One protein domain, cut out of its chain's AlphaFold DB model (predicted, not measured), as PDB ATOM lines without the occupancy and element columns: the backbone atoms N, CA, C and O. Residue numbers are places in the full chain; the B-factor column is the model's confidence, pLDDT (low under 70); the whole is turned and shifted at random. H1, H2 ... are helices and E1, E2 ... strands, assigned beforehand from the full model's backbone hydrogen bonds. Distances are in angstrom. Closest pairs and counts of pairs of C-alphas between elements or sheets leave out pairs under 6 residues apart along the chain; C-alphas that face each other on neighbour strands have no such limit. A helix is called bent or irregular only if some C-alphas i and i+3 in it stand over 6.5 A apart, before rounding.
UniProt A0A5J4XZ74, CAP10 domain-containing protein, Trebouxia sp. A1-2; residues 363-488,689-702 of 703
ATOM      1  N   THR A 363     -43.274  30.663  20.536       73.69
ATOM      2  CA  THR A 363     -43.082  31.061  21.932       73.69
ATOM      3  C   THR A 363     -44.097  30.400  22.859       73.69
ATOM      4  O   THR A 363     -43.729  29.925  23.935       73.69
ATOM      5  N   LYS A 364     -45.371  30.308  22.457       76.50
ATOM      6  CA  LYS A 364     -46.399  29.580  23.213       76.50
ATOM      7  C   LYS A 364     -46.031  28.102  23.353       76.50
ATOM      8  O   LYS A 364     -46.109  27.577  24.464       76.50
ATOM      9  N   LEU A 365     -45.601  27.449  22.271       85.31
ATOM     10  CA  LEU A 365     -45.193  26.038  22.277       85.31
ATOM     11  C   LEU A 365     -43.993  25.788  23.202       85.31
ATOM     12  O   LEU A 365     -44.003  24.837  23.983       85.31
ATOM     13  N   LEU A 366     -42.995  26.673  23.163       87.31
ATOM     14  CA  LEU A 366     -41.763  26.545  23.944       87.31
ATOM     15  C   LEU A 366     -41.848  27.141  25.357       87.31
ATOM     16  O   LEU A 366     -40.935  26.955  26.158       87.31
ATOM     17  N   SER A 367     -42.950  27.809  25.706       81.31
ATOM     18  CA  SER A 367     -43.118  28.520  26.984       81.31
ATOM     19  C   SER A 367     -42.852  27.658  28.223       81.31
ATOM     20  O   SER A 367     -42.322  28.159  29.215       81.31
ATOM     21  N   ARG A 368     -43.162  26.357  28.160       81.56
ATOM     22  CA  ARG A 368     -42.926  25.396  29.252       81.56
ATOM     23  C   ARG A 368     -41.450  25.051  29.479       81.56
ATOM     24  O   ARG A 368     -41.119  24.517  30.529       81.56
ATOM     25  N   TYR A 369     -40.577  25.370  28.526       86.25
ATOM     26  CA  TYR A 369     -39.142  25.076  28.564       86.25
ATOM     27  C   TYR A 369     -38.279  26.317  28.833       86.25
ATOM     28  O   TYR A 369     -37.064  26.271  28.681       86.25
ATOM     29  N   ARG A 370     -38.883  27.435  29.258       78.06
ATOM     30  CA  ARG A 370     -38.169  28.698  29.532       78.06
ATOM     31  C   ARG A 370     -37.090  28.601  30.610       78.06
ATOM     32  O   ARG A 370     -36.173  29.408  30.605       78.06
ATOM     33  N   GLY A 371     -37.187  27.621  31.511       76.88
ATOM     34  CA  GLY A 371     -36.140  27.326  32.497       76.88
ATOM     35  C   GLY A 371     -34.876  26.695  31.900       76.88
ATOM     36  O   GLY A 371     -33.928  26.438  32.637       76.88
ATOM     37  N   GLY A 372     -34.865  26.444  30.589       85.94
ATOM     38  CA  GLY A 372     -33.814  25.730  29.885       85.94
ATOM     39  C   GLY A 372     -34.053  24.220  29.836       85.94
ATOM     40  O   GLY A 372     -34.901  23.667  30.538       85.94
ATOM     41  N   ILE A 373     -33.305  23.556  28.962       88.94
ATOM     42  CA  ILE A 373     -33.402  22.130  28.660       88.94
ATOM     43  C   ILE A 373     -31.996  21.538  28.762       88.94
ATOM     44  O   ILE A 373     -31.092  21.966  28.042       88.94
ATOM     45  N   ASN A 374     -31.786  20.542  29.626       90.00
ATOM     46  CA  ASN A 374     -30.508  19.829  29.637       90.00
ATOM     47  C   ASN A 374     -30.468  18.815  28.494       90.00
ATOM     48  O   ASN A 374     -31.386  18.010  28.318       90.00
ATOM     49  N   VAL A 375     -29.347  18.765  27.777       87.50
ATOM     50  CA  VAL A 375     -29.096  17.780  26.720       87.50
ATOM     51  C   VAL A 375     -29.249  16.352  27.250       87.50
ATOM     52  O   VAL A 375     -29.814  15.494  26.573       87.50
ATOM     53  N   ALA A 376     -28.791  16.089  28.478       85.00
ATOM     54  CA  ALA A 376     -28.896  14.770  29.098       85.00
ATOM     55  C   ALA A 376     -30.350  14.317  29.313       85.00
ATOM     56  O   ALA A 376     -30.628  13.126  29.177       85.00
ATOM     57  N   ASP A 377     -31.269  15.239  29.604       88.31
ATOM     58  CA  ASP A 377     -32.680  14.911  29.819       88.31
ATOM     59  C   ASP A 377     -33.321  14.476  28.495       88.31
ATOM     60  O   ASP A 377     -33.958  13.425  28.426       88.31
ATOM     61  N   VAL A 378     -33.029  15.201  27.405       89.12
ATOM     62  CA  VAL A 378     -33.507  14.858  26.053       89.12
ATOM     63  C   VAL A 378     -32.957  13.504  25.591       89.12
ATOM     64  O   VAL A 378     -33.693  12.684  25.048       89.12
ATOM     65  N   LEU A 379     -31.677  13.214  25.844       83.69
ATOM     66  CA  LEU A 379     -31.049  11.933  25.479       83.69
ATOM     67  C   LEU A 379     -31.591  10.725  26.269       83.69
ATOM     68  O   LEU A 379     -31.403   9.576  25.850       83.69
ATOM     69  N   ASN A 380     -32.251  10.965  27.406       82.94
ATOM     70  CA  ASN A 380     -32.806   9.938  28.291       82.94
ATOM     71  C   ASN A 380     -34.342   9.872  28.274       82.94
ATOM     72  O   ASN A 380     -34.925   9.179  29.111       82.94
ATOM     73  N   LEU A 381     -34.994  10.537  27.313       84.25
ATOM     74  CA  LEU A 381     -36.444  10.475  27.138       84.25
ATOM     75  C   LEU A 381     -36.952   9.031  27.025       84.25
ATOM     76  O   LEU A 381     -36.355   8.177  26.356       84.25
ATOM     77  N   LYS A 382     -38.089   8.760  27.673       81.75
ATOM     78  CA  LYS A 382     -38.737   7.444  27.637       81.75
ATOM     79  C   LYS A 382     -39.345   7.176  26.263       81.75
ATOM     80  O   LYS A 382     -39.660   8.098  25.516       81.75
ATOM     81  N   VAL A 383     -39.540   5.905  25.931       74.69
ATOM     82  CA  VAL A 383     -40.256   5.511  24.710       74.69
ATOM     83  C   VAL A 383     -41.765   5.660  24.949       74.69
ATOM     84  O   VAL A 383     -42.271   5.033  25.881       74.69
ATOM     85  N   PRO A 384     -42.492   6.434  24.121       71.69
ATOM     86  CA  PRO A 384     -43.953   6.461  24.120       71.69
ATOM     87  C   PRO A 384     -44.579   5.057  24.047       71.69
ATOM     88  O   PRO A 384     -44.208   4.280  23.160       71.69
ATOM     89  N   PRO A 385     -45.523   4.699  24.938       65.81
ATOM     90  CA  PRO A 385     -46.224   3.419  24.858       65.81
ATOM     91  C   PRO A 385     -47.170   3.388  23.642       65.81
ATOM     92  O   PRO A 385     -47.873   4.357  23.381       65.81
ATOM     93  N   GLY A 386     -47.230   2.279  22.889       61.25
ATOM     94  CA  GLY A 386     -48.186   2.141  21.777       61.25
ATOM     95  C   GLY A 386     -47.940   0.953  20.838       61.25
ATOM     96  O   GLY A 386     -46.840   0.406  20.794       61.25
ATOM     97  N   ARG A 387     -48.964   0.573  20.048       51.19
ATOM     98  CA  ARG A 387     -48.937  -0.569  19.093       51.19
ATOM     99  C   ARG A 387     -47.843  -0.462  18.014       51.19
ATOM    100  O   ARG A 387     -47.518  -1.469  17.394       51.19
ATOM    101  N   SER A 388     -47.280   0.730  17.810       48.97
ATOM    102  CA  SER A 388     -46.247   1.031  16.806       48.97
ATOM    103  C   SER A 388     -44.881   1.391  17.416       48.97
ATOM    104  O   SER A 388     -43.981   1.782  16.673       48.97
ATOM    105  N   ALA A 389     -44.714   1.290  18.741       45.53
ATOM    106  CA  ALA A 389     -43.412   1.417  19.404       45.53
ATOM    107  C   ALA A 389     -42.492   0.253  18.971       45.53
ATOM    108  O   ALA A 389     -43.004  -0.832  18.680       45.53
ATOM    109  N   PRO A 390     -41.163   0.447  18.856       48.41
ATOM    110  CA  PRO A 390     -40.307  -0.463  18.105       48.41
ATOM    111  C   PRO A 390     -40.408  -1.910  18.599       48.41
ATOM    112  O   PRO A 390     -40.086  -2.240  19.741       48.41
ATOM    113  N   VAL A 391     -40.813  -2.777  17.671       44.03
ATOM    114  CA  VAL A 391     -40.602  -4.216  17.739       44.03
ATOM    115  C   VAL A 391     -39.110  -4.442  17.473       44.03
ATOM    116  O   VAL A 391     -38.644  -4.251  16.355       44.03
ATOM    117  N   ALA A 392     -38.395  -4.847  18.526       42.22
ATOM    118  CA  ALA A 392     -36.980  -5.242  18.603       42.22
ATOM    119  C   ALA A 392     -35.926  -4.131  18.841       42.22
ATOM    120  O   ALA A 392     -35.732  -3.225  18.038       42.22
ATOM    121  N   GLY A 393     -35.153  -4.287  19.930       46.50
ATOM    122  CA  GLY A 393     -33.778  -3.773  20.024       46.50
ATOM    123  C   GLY A 393     -33.448  -2.744  21.112       46.50
ATOM    124  O   GLY A 393     -32.267  -2.500  21.323       46.50
ATOM    125  N   GLY A 394     -34.424  -2.166  21.825       50.84
ATOM    126  CA  GLY A 394     -34.146  -1.166  22.878       50.84
ATOM    127  C   GLY A 394     -33.812   0.247  22.368       50.84
ATOM    128  O   GLY A 394     -33.244   1.044  23.111       50.84
ATOM    129  N   ALA A 395     -34.168   0.561  21.116       54.72
ATOM    130  CA  ALA A 395     -33.931   1.861  20.488       54.72
ATOM    131  C   ALA A 395     -34.625   3.016  21.238       54.72
ATOM    132  O   ALA A 395     -35.806   2.927  21.584       54.72
ATOM    133  N   ARG A 396     -33.895   4.119  21.451       68.00
ATOM    134  CA  ARG A 396     -34.412   5.352  22.070       68.00
ATOM    135  C   ARG A 396     -35.028   6.277  21.015       68.00
ATOM    136  O   ARG A 396     -34.518   6.331  19.895       68.00
ATOM    137  N   PRO A 397     -36.075   7.048  21.353       76.62
ATOM    138  CA  PRO A 397     -36.757   7.922  20.407       76.62
ATOM    139  C   PRO A 397     -36.031   9.272  20.297       76.62
ATOM    140  O   PRO A 397     -36.630  10.334  20.450       76.62
ATOM    141  N   VAL A 398     -34.709   9.234  20.111       80.38
ATOM    142  CA  VAL A 398     -33.854  10.421  20.143       80.38
ATOM    143  C   VAL A 398     -32.833  10.362  19.016       80.38
ATOM    144  O   VAL A 398     -32.152   9.353  18.812       80.38
ATOM    145  N   VAL A 399     -32.710  11.475  18.306       83.06
ATOM    146  CA  VAL A 399     -31.616  11.758  17.374       83.06
ATOM    147  C   VAL A 399     -30.868  12.992  17.861       83.06
ATOM    148  O   VAL A 399     -31.367  13.723  18.712       83.06
ATOM    149  N   TYR A 400     -29.680  13.257  17.340       84.62
ATOM    150  CA  TYR A 400     -28.998  14.521  17.597       84.62
ATOM    151  C   TYR A 400     -28.261  15.003  16.355       84.62
ATOM    152  O   TYR A 400     -27.811  14.208  15.530       84.62
ATOM    153  N   LEU A 401     -28.186  16.319  16.216       83.00
ATOM    154  CA  LEU A 401     -27.478  17.002  15.146       83.00
ATOM    155  C   LEU A 401     -26.157  17.532  15.688       83.00
ATOM    156  O   LEU A 401     -26.143  18.183  16.731       83.00
ATOM    157  N   VAL A 402     -25.064  17.242  14.983       80.31
ATOM    158  CA  VAL A 402     -23.753  17.854  15.223       80.31
ATOM    159  C   VAL A 402     -23.133  18.202  13.881       80.31
ATOM    160  O   VAL A 402     -23.060  17.351  12.997       80.31
ATOM    161  N   ASN A 403     -22.697  19.451  13.707       74.44
ATOM    162  CA  ASN A 403     -22.111  19.948  12.458       74.44
ATOM    163  C   ASN A 403     -22.996  19.629  11.239       74.44
ATOM    164  O   ASN A 403     -22.522  19.127  10.217       74.44
ATOM    165  N   ASN A 404     -24.306  19.860  11.376       73.94
ATOM    166  CA  ASN A 404     -25.313  19.566  10.353       73.94
ATOM    167  C   ASN A 404     -25.368  18.088   9.900       73.94
ATOM    168  O   ASN A 404     -25.883  17.776   8.825       73.94
ATOM    169  N   THR A 405     -24.840  17.173  10.714       78.50
ATOM    170  CA  THR A 405     -24.896  15.726  10.498       78.50
ATOM    171  C   THR A 405     -25.847  15.108  11.512       78.50
ATOM    172  O   THR A 405     -25.805  15.432  12.697       78.50
ATOM    173  N   LEU A 406     -26.733  14.232  11.038       80.88
ATOM    174  CA  LEU A 406     -27.692  13.530  11.881       80.88
ATOM    175  C   LEU A 406     -27.086  12.248  12.442       80.88
ATOM    176  O   LEU A 406     -26.630  11.386  11.693       80.88
ATOM    177  N   HIS A 407     -27.160  12.110  13.758       77.44
ATOM    178  CA  HIS A 407     -26.696  10.956  14.506       77.44
ATOM    179  C   HIS A 407     -27.835  10.331  15.320       77.44
ATOM    180  O   HIS A 407     -28.802  10.993  15.708       77.44
ATOM    181  N   TYR A 408     -27.697   9.041  15.614       73.25
ATOM    182  CA  TYR A 408     -28.645   8.267  16.412       73.25
ATOM    183  C   TYR A 408     -28.058   7.991  17.802       73.25
ATOM    184  O   TYR A 408     -26.864   7.729  17.929       73.25
ATOM    185  N   ALA A 409     -28.887   8.054  18.849       60.34
ATOM    186  CA  ALA A 409     -28.452   7.947  20.251       60.34
ATOM    187  C   ALA A 409     -27.937   6.555  20.686       60.34
ATOM    188  O   ALA A 409     -27.416   6.428  21.791       60.34
ATOM    189  N   ASP A 410     -28.039   5.524  19.842       59.19
ATOM    190  CA  ASP A 410     -27.474   4.193  20.096       59.19
ATOM    191  C   ASP A 410     -26.597   3.753  18.908       59.19
ATOM    192  O   ASP A 410     -27.074   3.659  17.774       59.19
ATOM    193  N   ASN A 411     -25.320   3.434  19.164       45.47
ATOM    194  CA  ASN A 411     -24.373   2.908  18.169       45.47
ATOM    195  C   ASN A 411     -24.819   1.567  17.547       45.47
ATOM    196  O   ASN A 411     -24.266   1.154  16.529       45.47
ATOM    197  N   ARG A 412     -25.842   0.886  18.089       45.09
ATOM    198  CA  ARG A 412     -26.477  -0.278  17.440       45.09
ATOM    199  C   ARG A 412     -27.467   0.095  16.333       45.09
ATOM    200  O   ARG A 412     -27.812  -0.759  15.522       45.09
ATOM    201  N   MET A 413     -27.905   1.353  16.265       40.59
ATOM    202  CA  MET A 413     -28.839   1.851  15.244       40.59
ATOM    203  C   MET A 413     -28.145   2.361  13.976       40.59
ATOM    204  O   MET A 413     -28.812   2.579  12.968       40.59
ATOM    205  N   ALA A 414     -26.812   2.479  13.979       37.53
ATOM    206  CA  ALA A 414     -26.026   2.792  12.784       37.53
ATOM    207  C   ALA A 414     -26.056   1.673  11.715       37.53
ATOM    208  O   ALA A 414     -25.522   1.844  10.623       37.53
ATOM    209  N   ILE A 415     -26.703   0.531  11.979       34.72
ATOM    210  CA  ILE A 415     -26.739  -0.614  11.061       34.72
ATOM    211  C   ILE A 415     -28.167  -0.856  10.564       34.72
ATOM    212  O   ILE A 415     -28.859  -1.761  11.023       34.72
ATOM    213  N   ARG A 416     -28.574  -0.044   9.580       34.25
ATOM    214  CA  ARG A 416     -29.147  -0.445   8.274       34.25
ATOM    215  C   ARG A 416     -30.019   0.684   7.726       34.25
ATOM    216  O   ARG A 416     -31.196   0.793   8.049       34.25
ATOM    217  N   GLU A 417     -29.495   1.399   6.734       36.66
ATOM    218  CA  GLU A 417     -30.304   2.142   5.750       36.66
ATOM    219  C   GLU A 417     -31.302   1.246   4.970       36.66
ATOM    220  O   GLU A 417     -32.052   1.719   4.122       36.66
ATOM    221  N   GLY A 418     -31.369  -0.056   5.262       36.03
ATOM    222  CA  GLY A 418     -32.324  -0.993   4.692       36.03
ATOM    223  C   GLY A 418     -33.370  -1.450   5.707       36.03
ATOM    224  O   GLY A 418     -33.071  -2.289   6.546       36.03
ATOM    225  N   LYS A 419     -34.603  -0.955   5.537       38.50
ATOM    226  CA  LYS A 419     -35.888  -1.555   5.955       38.50
ATOM    227  C   LYS A 419     -35.972  -2.098   7.402       38.50
ATOM    228  O   LYS A 419     -35.575  -3.227   7.665       38.50
ATOM    229  N   GLY A 420     -36.692  -1.374   8.270       44.41
ATOM    230  CA  GLY A 420     -37.564  -2.032   9.262       44.41
ATOM    231  C   GLY A 420     -37.304  -1.847  10.763       44.41
ATOM    232  O   GLY A 420     -37.615  -2.775  11.497       44.41
ATOM    233  N   MET A 421     -36.796  -0.705  11.253       45.12
ATOM    234  CA  MET A 421     -36.627  -0.495  12.713       45.12
ATOM    235  C   MET A 421     -37.303   0.744  13.321       45.12
ATOM    236  O   MET A 421     -37.357   0.852  14.543       45.12
ATOM    237  N   PHE A 422     -37.867   1.649  12.519       51.47
ATOM    238  CA  PHE A 422     -38.619   2.795  13.036       51.47
ATOM    239  C   PHE A 422     -40.091   2.717  12.633       51.47
ATOM    240  O   PHE A 422     -40.426   2.212  11.562       51.47
ATOM    241  N   SER A 423     -40.960   3.214  13.509       58.25
ATOM    242  CA  SER A 423     -42.407   3.281  13.317       58.25
ATOM    243  C   SER A 423     -42.799   4.104  12.081       58.25
ATOM    244  O   SER A 423     -42.051   4.976  11.627       58.25
ATOM    245  N   ALA A 424     -44.020   3.889  11.580       59.97
ATOM    246  CA  ALA A 424     -44.578   4.671  10.476       59.97
ATOM    247  C   ALA A 424     -44.511   6.188  10.737       59.97
ATOM    248  O   ALA A 424     -44.242   6.948   9.806       59.97
ATOM    249  N   GLY A 425     -44.680   6.635  11.987       62.91
ATOM    250  CA  GLY A 425     -44.631   8.054  12.336       62.91
ATOM    251  C   GLY A 425     -43.252   8.692  12.140       62.91
ATOM    252  O   GLY A 425     -43.151   9.786  11.587       62.91
ATOM    253  N   PHE A 426     -42.168   7.988  12.474       71.69
ATOM    254  CA  PHE A 426     -40.805   8.495  12.273       71.69
ATOM    255  C   PHE A 426     -40.464   8.680  10.788       71.69
ATOM    256  O   PHE A 426     -39.920   9.714  10.393       71.69
ATOM    257  N   SER A 427     -40.808   7.696   9.951       69.44
ATOM    258  CA  SER A 427     -40.554   7.756   8.507       69.44
ATOM    259  C   SER A 427     -41.487   8.708   7.760       69.44
ATOM    260  O   SER A 427     -41.126   9.160   6.678       69.44
ATOM    261  N   THR A 428     -42.669   8.997   8.314       67.88
ATOM    262  CA  THR A 428     -43.699   9.820   7.656       67.88
ATOM    263  C   THR A 428     -43.639  11.283   8.081       67.88
ATOM    264  O   THR A 428     -43.761  12.148   7.226       67.88
ATOM    265  N   TYR A 429     -43.437  11.575   9.370       72.31
ATOM    266  CA  TYR A 429     -43.585  12.934   9.910       72.31
ATOM    267  C   TYR A 429     -42.262  13.574  10.303       72.31
ATOM    268  O   TYR A 429     -42.051  14.751  10.057       72.31
ATOM    269  N   PHE A 430     -41.356  12.809  10.911       80.12
ATOM    270  CA  PHE A 430     -40.138  13.384  11.474       80.12
ATOM    271  C   PHE A 430     -39.005  13.460  10.443       80.12
ATOM    272  O   PHE A 430     -38.504  14.536  10.113       80.12
ATOM    273  N   MET A 431     -38.608  12.315   9.884       80.44
ATOM    274  CA  MET A 431     -37.440  12.244   9.001       80.44
ATOM    275  C   MET A 431     -37.571  13.032   7.697       80.44
ATOM    276  O   MET A 431     -36.568  13.630   7.299       80.44
ATOM    277  N   PRO A 432     -38.732  13.070   7.011       81.19
ATOM    278  CA  PRO A 432     -38.881  13.891   5.812       81.19
ATOM    279  C   PRO A 432     -38.639  15.374   6.093       81.19
ATOM    280  O   PRO A 432     -37.971  16.036   5.300       81.19
ATOM    281  N   VAL A 433     -39.101  15.866   7.246       83.12
ATOM    282  CA  VAL A 433     -38.904  17.253   7.677       83.12
ATOM    283  C   VAL A 433     -37.428  17.519   7.908       83.12
ATOM    284  O   VAL A 433     -36.841  18.345   7.216       83.12
ATOM    285  N   ILE A 434     -36.798  16.759   8.808       85.12
ATOM    286  CA  ILE A 434     -35.394  16.970   9.173       85.12
ATOM    287  C   ILE A 434     -34.474  16.819   7.958       85.12
ATOM    288  O   ILE A 434     -33.627  17.675   7.734       85.12
ATOM    289  N   ARG A 435     -34.661  15.796   7.112       83.19
ATOM    290  CA  ARG A 435     -33.850  15.628   5.890       83.19
ATOM    291  C   ARG A 435     -34.042  16.772   4.908       83.19
ATOM    292  O   ARG A 435     -33.065  17.226   4.318       83.19
ATOM    293  N   ARG A 436     -35.282  17.235   4.717       80.62
ATOM    294  CA  ARG A 436     -35.545  18.378   3.843       80.62
ATOM    295  C   ARG A 436     -34.829  19.620   4.363       80.62
ATOM    296  O   ARG A 436     -34.163  20.290   3.582       80.62
ATOM    297  N   LEU A 437     -34.914  19.876   5.667       80.38
ATOM    298  CA  LEU A 437     -34.241  21.014   6.281       80.38
ATOM    299  C   LEU A 437     -32.713  20.897   6.164       80.38
ATOM    300  O   LEU A 437     -32.080  21.812   5.654       80.38
ATOM    301  N   LEU A 438     -32.118  19.751   6.508       77.19
ATOM    302  CA  LEU A 438     -30.669  19.513   6.388       77.19
ATOM    303  C   LEU A 438     -30.138  19.629   4.951       77.19
ATOM    304  O   LEU A 438     -28.968  19.964   4.759       77.19
ATOM    305  N   ASN A 439     -30.966  19.361   3.937       74.38
ATOM    306  CA  ASN A 439     -30.617  19.602   2.535       74.38
ATOM    307  C   ASN A 439     -30.639  21.098   2.206       74.38
ATOM    308  O   ASN A 439     -29.705  21.603   1.580       74.38
ATOM    309  N   ASP A 440     -31.652  21.811   2.688       66.50
ATOM    310  CA  ASP A 440     -31.904  23.205   2.329       66.50
ATOM    311  C   ASP A 440     -31.062  24.206   3.160       66.50
ATOM    312  O   ASP A 440     -30.790  25.305   2.679       66.50
ATOM    313  N   MET A 441     -30.596  23.847   4.367       67.12
ATOM    314  CA  MET A 441     -29.865  24.750   5.280       67.12
ATOM    315  C   MET A 441     -28.857  24.031   6.191       67.12
ATOM    316  O   MET A 441     -28.667  22.817   6.071       67.12
ATOM    317  N   LEU A 442     -28.179  24.800   7.051       67.00
ATOM    318  CA  LEU A 442     -27.488  24.295   8.238       67.00
ATOM    319  C   LEU A 442     -28.418  24.418   9.448       67.00
ATOM    320  O   LEU A 442     -29.067  25.445   9.605       67.00
ATOM    321  N   LEU A 443     -28.493  23.381  10.276       74.38
ATOM    322  CA  LEU A 443     -29.233  23.402  11.539       74.38
ATOM    323  C   LEU A 443     -28.263  23.446  12.731       74.38
ATOM    324  O   LEU A 443     -27.162  22.891  12.625       74.38
ATOM    325  N   PRO A 444     -28.655  24.072  13.859       76.56
ATOM    326  CA  PRO A 444     -27.834  24.120  15.065       76.56
ATOM    327  C   PRO A 444     -27.604  22.723  15.655       76.56
ATOM    328  O   PRO A 444     -28.385  21.793  15.436       76.56
ATOM    329  N   ASP A 445     -26.532  22.592  16.440       82.00
ATOM    330  CA  ASP A 445     -26.262  21.371  17.196       82.00
ATOM    331  C   ASP A 445     -27.329  21.206  18.289       82.00
ATOM    332  O   ASP A 445     -27.450  22.048  19.179       82.00
ATOM    333  N   MET A 446     -28.117  20.131  18.235       88.81
ATOM    334  CA  MET A 446     -29.216  19.914  19.181       88.81
ATOM    335  C   MET A 446     -29.626  18.439  19.286       88.81
ATOM    336  O   MET A 446     -29.620  17.727  18.275       88.81
ATOM    337  N   PRO A 447     -30.000  17.946  20.483       90.75
ATOM    338  CA  PRO A 447     -30.682  16.670  20.617       90.75
ATOM    339  C   PRO A 447     -32.158  16.870  20.282       90.75
ATOM    340  O   PRO A 447     -32.747  17.886  20.637       90.75
ATOM    341  N   ILE A 448     -32.778  15.902  19.626       90.00
ATOM    342  CA  ILE A 448     -34.179  15.963  19.224       90.00
ATOM    343  C   ILE A 448     -34.853  14.667  19.665       90.00
ATOM    344  O   ILE A 448     -34.649  13.606  19.068       90.00
ATOM    345  N   GLY A 449     -35.650  14.759  20.729       87.56
ATOM    346  CA  GLY A 449     -36.603  13.715  21.089       87.56
ATOM    347  C   GLY A 449     -37.753  13.715  20.092       87.56
ATOM    348  O   GLY A 449     -38.260  14.777  19.753       87.56
ATOM    349  N   PHE A 450     -38.181  12.557  19.602       84.00
ATOM    350  CA  PHE A 450     -39.296  12.467  18.661       84.00
ATOM    351  C   PHE A 450     -40.378  11.522  19.166       84.00
ATOM    352  O   PHE A 450     -40.102  10.541  19.847       84.00
ATOM    353  N   ASN A 451     -41.627  11.787  18.813       81.19
ATOM    354  CA  ASN A 451     -42.720  10.869  19.060       81.19
ATOM    355  C   ASN A 451     -42.892   9.925  17.849       81.19
ATOM    356  O   ASN A 451     -43.238  10.391  16.761       81.19
ATOM    357  N   PRO A 452     -42.644   8.608  17.992       73.00
ATOM    358  CA  PRO A 452     -42.763   7.653  16.892       73.00
ATOM    359  C   PRO A 452     -44.213   7.343  16.479       73.00
ATOM    360  O   PRO A 452     -44.416   6.723  15.433       73.00
ATOM    361  N   ILE A 453     -45.214   7.690  17.281       74.62
ATOM    362  CA  ILE A 453     -46.618   7.326  17.046       74.62
ATOM    363  C   ILE A 453     -47.452   8.539  16.609       74.62
ATOM    364  O   ILE A 453     -47.052   9.681  16.821       74.62
ATOM    365  N   ASP A 454     -48.600   8.280  15.968       76.81
ATOM    366  CA  ASP A 454     -49.524   9.328  15.502       76.81
ATOM    367  C   ASP A 454     -50.087  10.151  16.677       76.81
ATOM    368  O   ASP A 454     -50.225  11.368  16.571       76.81
ATOM    369  N   GLU A 455     -50.399   9.484  17.793       81.06
ATOM    370  CA  GLU A 455     -50.924  10.097  19.020       81.06
ATOM    371  C   GLU A 455     -49.798  10.617  19.915       81.06
ATOM    372  O   GLU A 455     -48.798   9.923  20.105       81.06
ATOM    373  N   PRO A 456     -49.931  11.810  20.515       85.62
ATOM    374  CA  PRO A 456     -48.940  12.311  21.446       85.62
ATOM    375  C   PRO A 456     -49.047  11.530  22.759       85.62
ATOM    376  O   PRO A 456     -50.132  11.374  23.317       85.62
ATOM    377  N   ALA A 457     -47.920  11.016  23.257       82.12
ATOM    378  CA  ALA A 457     -47.909  10.352  24.554       82.12
ATOM    379  C   ALA A 457     -48.180  11.350  25.678       82.12
ATOM    380  O   ALA A 457     -47.652  12.466  25.671       82.12
ATOM    381  N   ARG A 458     -48.985  10.926  26.655       87.12
ATOM    382  CA  ARG A 458     -49.287  11.737  27.834       87.12
ATOM    383  C   ARG A 458     -48.038  11.916  28.673       87.12
ATOM    384  O   ARG A 458     -47.301  10.959  28.905       87.12
ATOM    385  N   ASP A 459     -47.845  13.128  29.179       88.81
ATOM    386  CA  ASP A 459     -46.676  13.473  29.989       88.81
ATOM    387  C   ASP A 459     -46.566  12.576  31.233       88.81
ATOM    388  O   ASP A 459     -45.462  12.227  31.639       88.81
ATOM    389  N   GLU A 460     -47.694  12.122  31.787       87.75
ATOM    390  CA  GLU A 460     -47.744  11.169  32.906       87.75
ATOM    391  C   GLU A 460     -47.169   9.781  32.567       87.75
ATOM    392  O   GLU A 460     -46.562   9.140  33.425       87.75
ATOM    393  N   ASP A 461     -47.296   9.339  31.312       84.19
ATOM    394  CA  ASP A 461     -46.841   8.020  30.867       84.19
ATOM    395  C   ASP A 461     -45.332   8.030  30.550       84.19
ATOM    396  O   ASP A 461     -44.621   7.048  30.791       84.19
ATOM    397  N   VAL A 462     -44.817   9.152  30.032       84.12
ATOM    398  CA  VAL A 462     -43.415   9.282  29.583       84.12
ATOM    399  C   VAL A 462     -42.525  10.108  30.512       84.12
ATOM    400  O   VAL A 462     -41.304  10.055  30.391       84.12
ATOM    401  N   GLY A 463     -43.094  10.770  31.521       85.56
ATOM    402  CA  GLY A 463     -42.364  11.628  32.461       85.56
ATOM    403  C   GLY A 463     -42.063  13.034  31.933       85.56
ATOM    404  O   GLY A 463     -41.131  13.661  32.425       85.56
ATOM    405  N   GLY A 464     -42.836  13.520  30.956       86.62
ATOM    406  CA  GLY A 464     -42.620  14.805  30.275       86.62
ATOM    407  C   GLY A 464     -41.698  14.723  29.050       86.62
ATOM    408  O   GLY A 464     -41.155  13.667  28.742       86.62
ATOM    409  N   GLY A 465     -41.573  15.838  28.322       87.31
ATOM    410  CA  GLY A 465     -40.839  15.973  27.054       87.31
ATOM    411  C   GLY A 465     -39.569  16.832  27.157       87.31
ATOM    412  O   GLY A 465     -39.040  16.988  28.258       87.31
ATOM    413  N   PRO A 466     -39.057  17.398  26.041       91.50
ATOM    414  CA  PRO A 466     -39.738  17.624  24.757       91.50
ATOM    415  C   PRO A 466     -39.676  16.463  23.764       91.50
ATOM    416  O   PRO A 466     -38.604  15.978  23.410       91.50
ATOM    417  N   TYR A 467     -40.841  16.109  23.220       89.00
ATOM    418  CA  TYR A 467     -40.965  15.246  22.044       89.00
ATOM    419  C   TYR A 467     -41.422  16.072  20.847       89.00
ATOM    420  O   TYR A 467     -42.342  16.869  20.969       89.00
ATOM    421  N   PHE A 468     -40.817  15.870  19.683       90.06
ATOM    422  CA  PHE A 468     -41.311  16.391  18.415       90.06
ATOM    423  C   PHE A 468     -42.192  15.343  17.735       90.06
ATOM    424  O   PHE A 468     -41.750  14.219  17.503       90.06
ATOM    425  N   GLY A 469     -43.424  15.686  17.373       86.06
ATOM    426  CA  GLY A 469     -44.334  14.741  16.718       86.06
ATOM    427  C   GLY A 469     -45.321  15.425  15.787       86.06
ATOM    428  O   GLY A 469     -45.172  16.601  15.484       86.06
ATOM    429  N   TYR A 470     -46.324  14.687  15.321       84.19
ATOM    430  CA  TYR A 470     -47.288  15.219  14.356       84.19
ATOM    431  C   TYR A 470     -48.265  16.235  14.979       84.19
ATOM    432  O   TYR A 470     -48.572  17.259  14.377       84.19
ATOM    433  N   CYS A 471     -48.726  15.985  16.204       86.94
ATOM    434  CA  CYS A 471     -49.760  16.792  16.851       86.94
ATOM    435  C   CYS A 471     -49.554  16.898  18.368       86.94
ATOM    436  O   CYS A 471     -48.702  16.220  18.934       86.94
ATOM    437  N   ASN A 472     -50.342  17.724  19.045       88.69
ATOM    438  CA  ASN A 472     -50.255  17.982  20.476       88.69
ATOM    439  C   ASN A 472     -51.649  18.000  21.117       88.69
ATOM    440  O   ASN A 472     -52.636  18.331  20.466       88.69
ATOM    441  N   VAL A 473     -51.717  17.705  22.415       88.25
ATOM    442  CA  VAL A 473     -52.892  17.948  23.259       88.25
ATOM    443  C   VAL A 473     -52.442  18.868  24.403       88.25
ATOM    444  O   VAL A 473     -51.901  18.375  25.395       88.25
ATOM    445  N   PRO A 474     -52.631  20.203  24.301       79.75
ATOM    446  CA  PRO A 474     -51.928  21.213  25.112       79.75
ATOM    447  C   PRO A 474     -51.948  21.044  26.639       79.75
ATOM    448  O   PRO A 474     -51.087  21.599  27.323       79.75
ATOM    449  N   ARG A 475     -52.916  20.294  27.182       82.56
ATOM    450  CA  ARG A 475     -53.066  20.019  28.622       82.56
ATOM    451  C   ARG A 475     -52.518  18.670  29.083       82.56
ATOM    452  O   ARG A 475     -52.340  18.491  30.281       82.56
ATOM    453  N   LEU A 476     -52.308  17.731  28.167       85.31
ATOM    454  CA  LEU A 476     -51.927  16.352  28.490       85.31
ATOM    455  C   LEU A 476     -50.510  16.018  28.034       85.31
ATOM    456  O   LEU A 476     -49.911  15.075  28.548       85.31
ATOM    457  N   THR A 477     -49.998  16.758  27.050       88.00
ATOM    458  CA  THR A 477     -48.744  16.431  26.384       88.00
ATOM    459  C   THR A 477     -47.843  17.648  26.261       88.00
ATOM    460  O   THR A 477     -48.280  18.801  26.193       88.00
ATOM    461  N   SER A 478     -46.552  17.364  26.202       85.88
ATOM    462  CA  SER A 478     -45.454  18.305  25.992       85.88
ATOM    463  C   SER A 478     -44.875  18.226  24.580       85.88
ATOM    464  O   SER A 478     -43.763  18.693  24.316       85.88
ATOM    465  N   ASN A 479     -45.659  17.640  23.673       89.69
ATOM    466  CA  ASN A 479     -45.281  17.399  22.300       89.69
ATOM    467  C   ASN A 479     -45.229  18.717  21.507       89.69
ATOM    468  O   ASN A 479     -46.150  19.532  21.551       89.69
ATOM    469  N   LEU A 480     -44.144  18.914  20.770       91.69
ATOM    470  CA  LEU A 480     -43.914  20.020  19.857       91.69
ATOM    471  C   LEU A 480     -44.314  19.558  18.446       91.69
ATOM    472  O   LEU A 480     -43.641  18.695  17.873       91.69
ATOM    473  N   PRO A 481     -45.431  20.057  17.890       90.00
ATOM    474  CA  PRO A 481     -45.921  19.590  16.602       90.00
ATOM    475  C   PRO A 481     -45.037  20.108  15.457       90.00
ATOM    476  O   PRO A 481     -44.743  21.302  15.387       90.00
ATOM    477  N   LEU A 482     -44.628  19.218  14.550       87.31
ATOM    478  CA  LEU A 482     -43.905  19.544  13.316       87.31
ATOM    479  C   LEU A 482     -44.836  19.490  12.096       87.31
ATOM    480  O   LEU A 482     -45.752  18.666  12.057       87.31
ATOM    481  N   PRO A 483     -44.592  20.322  11.067       86.25
ATOM    482  CA  PRO A 483     -45.341  20.258   9.820       86.25
ATOM    483  C   PRO A 483     -45.019  18.988   9.032       86.25
ATOM    484  O   PRO A 483     -43.884  18.525   9.028       86.25
ATOM    485  N   ASP A 484     -45.986  18.470   8.278       78.38
ATOM    486  CA  ASP A 484     -45.745  17.396   7.310       78.38
ATOM    487  C   ASP A 484     -45.184  17.978   5.996       78.38
ATOM    488  O   ASP A 484     -45.927  18.356   5.086       78.38
ATOM    489  N   LEU A 485     -43.849  18.056   5.897       69.00
ATOM    490  CA  LEU A 485     -43.143  18.495   4.681       69.00
ATOM    491  C   LEU A 485     -43.123  17.421   3.568       69.00
ATOM    492  O   LEU A 485     -42.585  17.672   2.487       69.00
ATOM    493  N   GLY A 486     -43.692  16.233   3.815       55.78
ATOM    494  CA  GLY A 486     -43.638  15.037   2.965       55.78
ATOM    495  C   GLY A 486     -44.558  15.032   1.740       55.78
ATOM    496  O   GLY A 486     -44.594  14.038   1.018       55.78
ATOM    497  N   GLY A 487     -45.242  16.140   1.458       53.53
ATOM    498  CA  GLY A 487     -45.923  16.359   0.189       53.53
ATOM    499  C   GLY A 487     -47.385  15.937   0.183       53.53
ATOM    500  O   GLY A 487     -47.724  14.760   0.150       53.53
ATOM    501  N   VAL A 488     -48.247  16.937   0.052       48.69
ATOM    502  CA  VAL A 488     -49.242  16.922  -1.016       48.69
ATOM    503  C   VAL A 488     -49.300  18.355  -1.520       48.69
ATOM    504  O   VAL A 488     -49.500  19.271  -0.716       48.69
ATOM    505  N   ASP A 689     -26.618  23.136  27.854       85.00
ATOM    506  CA  ASP A 689     -25.306  22.503  27.705       85.00
ATOM    507  C   ASP A 689     -25.072  21.860  26.315       85.00
ATOM    508  O   ASP A 689     -24.609  20.713  26.230       85.00
ATOM    509  N   PRO A 690     -25.313  22.583  25.197       79.19
ATOM    510  CA  PRO A 690     -25.236  22.032  23.835       79.19
ATOM    511  C   PRO A 690     -23.856  21.449  23.483       79.19
ATOM    512  O   PRO A 690     -23.759  20.491  22.716       79.19
ATOM    513  N   GLY A 691     -22.777  21.948  24.100       77.44
ATOM    514  CA  GLY A 691     -21.410  21.451  23.900       77.44
ATOM    515  C   GLY A 691     -21.218  19.960  24.218       77.44
ATOM    516  O   GLY A 691     -20.354  19.320  23.615       77.44
ATOM    517  N   LYS A 692     -22.058  19.365  25.084       79.75
ATOM    518  CA  LYS A 692     -21.999  17.923  25.392       79.75
ATOM    519  C   LYS A 692     -22.250  17.042  24.166       79.75
ATOM    520  O   LYS A 692     -21.719  15.934  24.100       79.75
ATOM    521  N   LEU A 693     -23.002  17.530  23.180       78.44
ATOM    522  CA  LEU A 693     -23.242  16.801  21.934       78.44
ATOM    523  C   LEU A 693     -21.974  16.616  21.108       78.44
ATOM    524  O   LEU A 693     -21.753  15.539  20.561       78.44
ATOM    525  N   ARG A 694     -21.112  17.635  21.049       74.44
ATOM    526  CA  ARG A 694     -19.837  17.550  20.324       74.44
ATOM    527  C   ARG A 694     -18.907  16.534  20.974       74.44
ATOM    528  O   ARG A 694     -18.266  15.756  20.274       74.44
ATOM    529  N   THR A 695     -18.878  16.484  22.307       74.62
ATOM    530  CA  THR A 695     -18.134  15.458  23.055       74.62
ATOM    531  C   THR A 695     -18.653  14.051  22.752       74.62
ATOM    532  O   THR A 695     -17.853  13.152  22.503       74.62
ATOM    533  N   LEU A 696     -19.979  13.867  22.718       70.62
ATOM    534  CA  LEU A 696     -20.618  12.598  22.351       70.62
ATOM    535  C   LEU A 696     -20.287  12.180  20.910       70.62
ATOM    536  O   LEU A 696     -19.881  11.041  20.688       70.62
ATOM    537  N   ALA A 697     -20.400  13.092  19.943       68.62
ATOM    538  CA  ALA A 697     -20.098  12.815  18.539       68.62
ATOM    539  C   ALA A 697     -18.618  12.453  18.321       68.62
ATOM    540  O   ALA A 697     -18.314  11.492  17.613       68.62
ATOM    541  N   ASN A 698     -17.698  13.162  18.984       67.25
ATOM    542  CA  ASN A 698     -16.264  12.873  18.914       67.25
ATOM    543  C   ASN A 698     -15.913  11.497  19.499       67.25
ATOM    544  O   ASN A 698     -15.046  10.819  18.957       67.25
ATOM    545  N   ALA A 699     -16.601  11.061  20.561       62.38
ATOM    546  CA  ALA A 699     -16.408   9.732  21.146       62.38
ATOM    547  C   ALA A 699     -16.893   8.587  20.232       62.38
ATOM    548  O   ALA A 699     -16.431   7.455  20.357       62.38
ATOM    549  N   ILE A 700     -17.825   8.872  19.317       58.97
ATOM    550  CA  ILE A 700     -18.374   7.897  18.363       58.97
ATOM    551  C   ILE A 700     -17.541   7.850  17.077       58.97
ATOM    552  O   ILE A 700     -17.369   6.776  16.508       58.97
ATOM    553  N   GLY A 701     -16.978   8.983  16.641       46.38
ATOM    554  CA  GLY A 701     -16.086   9.072  15.475       46.38
ATOM    555  C   GLY A 701     -14.673   8.504  15.684       46.38
ATOM    556  O   GLY A 701     -13.893   8.478  14.735       46.38
ATOM    557  N   SER A 702     -14.333   8.063  16.899       30.97
ATOM    558  CA  SER A 702     -13.037   7.469  17.266       30.97
ATOM    559  C   SER A 702     -13.048   5.932  17.371       30.97
ATOM    560  O   SER A 702     -12.180   5.374  18.043       30.97
TER     561      SER A 702
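Overview. This is residues 363 to 488 and 689 to 702 of the 703 residues of the protein "CAP10 domain-containing protein" of Trebouxia sp. A1-2 (UniProt A0A5J4XZ74). A small three-stranded sheet, E2 E1 E3, has H5 and the short H2 over one face, and beside its edge strand E3 stands a second, tiny sheet, the pair E4 and E5. The long H3 runs past both, with residues 425 to 430 near the pair and residues 434 to 438 grazing the larger sheet; loops fill much of the rest, and residues 414 to 419 stick out. The 140 printed residues hold, in order, H1 H2 E1 E2 H3 E3 H4 E4 E5 H5, five named helices and five named strands; the order E2 E1 E3 is antiparallel, the pair parallel. The class is mixed, helices and strands, with 62 residues, under half, in named elements. The whole is compact, with a radius of gyration of the C-alphas of 14.6 A, and rounded, spanning 43 by 36 by 32 A.

Arrangement. Start at H1, residues 363 to 369, and look across to E5, residues 479 to 481: their closest C-alphas are those of Leu 365 and Leu 480, 6.6 A apart. Next comes H2, residues 375 to 379, on the larger sheet at a height of 7.6 A and over E3, residues 446 to 449; the closest C-alphas of the two are those of Val 378 and Gly 449, 6.0 A apart. E1, residues 398 to 402, is the inner strand, antiparallel to E3 at 167 degrees, with N 399 and O 448 within hydrogen-bond range at 3.0 A. E1 and E2, residues 405 to 408, form a hairpin at 151 degrees; look for N 400 and O 407, 2.9 A apart. E2, H3 and E3 make a split strand-helix-strand unit, two strands running the same way with E1 between them in the sheet, and its crossover is left-handed. Here H3 is residues 424 to 440; it only grazes the sheet, and its closest C-alpha to E4, residues 467 to 469, is that of Phe 430, 6.9 A from Gly 469. E3 comes closest to E4 where the C-alphas of Gly 449 and Tyr 467 are 4.7 A apart. H4, residues 459 to 462, is not on the larger sheet and is apart from H3. E4 and E5 are parallel at 36 degrees, with N 480 and O 467 2.7 A apart, within hydrogen-bond range. Last is H5, residues 691 to 700, on the same face as H2 at a height of 9.5 A, giving two layers, a helix on one face of a sheet; it runs across the strands, at 76 degrees to E2 on the local plane. Every O i to N i+4 pair is within hydrogen-bond range in H2 and H5, 10 of 13 are in H3, and 1 of 3 in H1, where 3 of 4 O i to N i+3 pairs are; H4 is too short for an i+4 pair.

Along the chain. Find C-alpha 363 at (-43.082, 31.061, 21.932), where H1 begins; it is irregular, with C-alphas 365 and 368 7.4 A apart. E1 runs 13.5 A from C-alpha 398 to C-alpha 402. Find C-alpha 424 at (-44.578, 4.671, 10.476); from there H3 runs 23.9 A, with a kink of 34 degrees near residue 431, and it is only just irregular, C-alphas 428 and 431 being 6.8 A apart. H5 spans 15.0 A and ends at C-alpha 700, (-18.374, 7.897, 18.363).

Size, cuts and confidence. The two C-alphas farthest apart are those of Arg 475 and Ser 702, 43.5 A. Residues 489 to 688 are not printed, and C-alphas 488 and 689 are 37.8 A apart across the cut. The links H2 to E1 and E2 to H3 are long. Mean pLDDT of the printed part is 73.0, and 44 residues are under 70, among them residues 385 to 396 and 409 to 425.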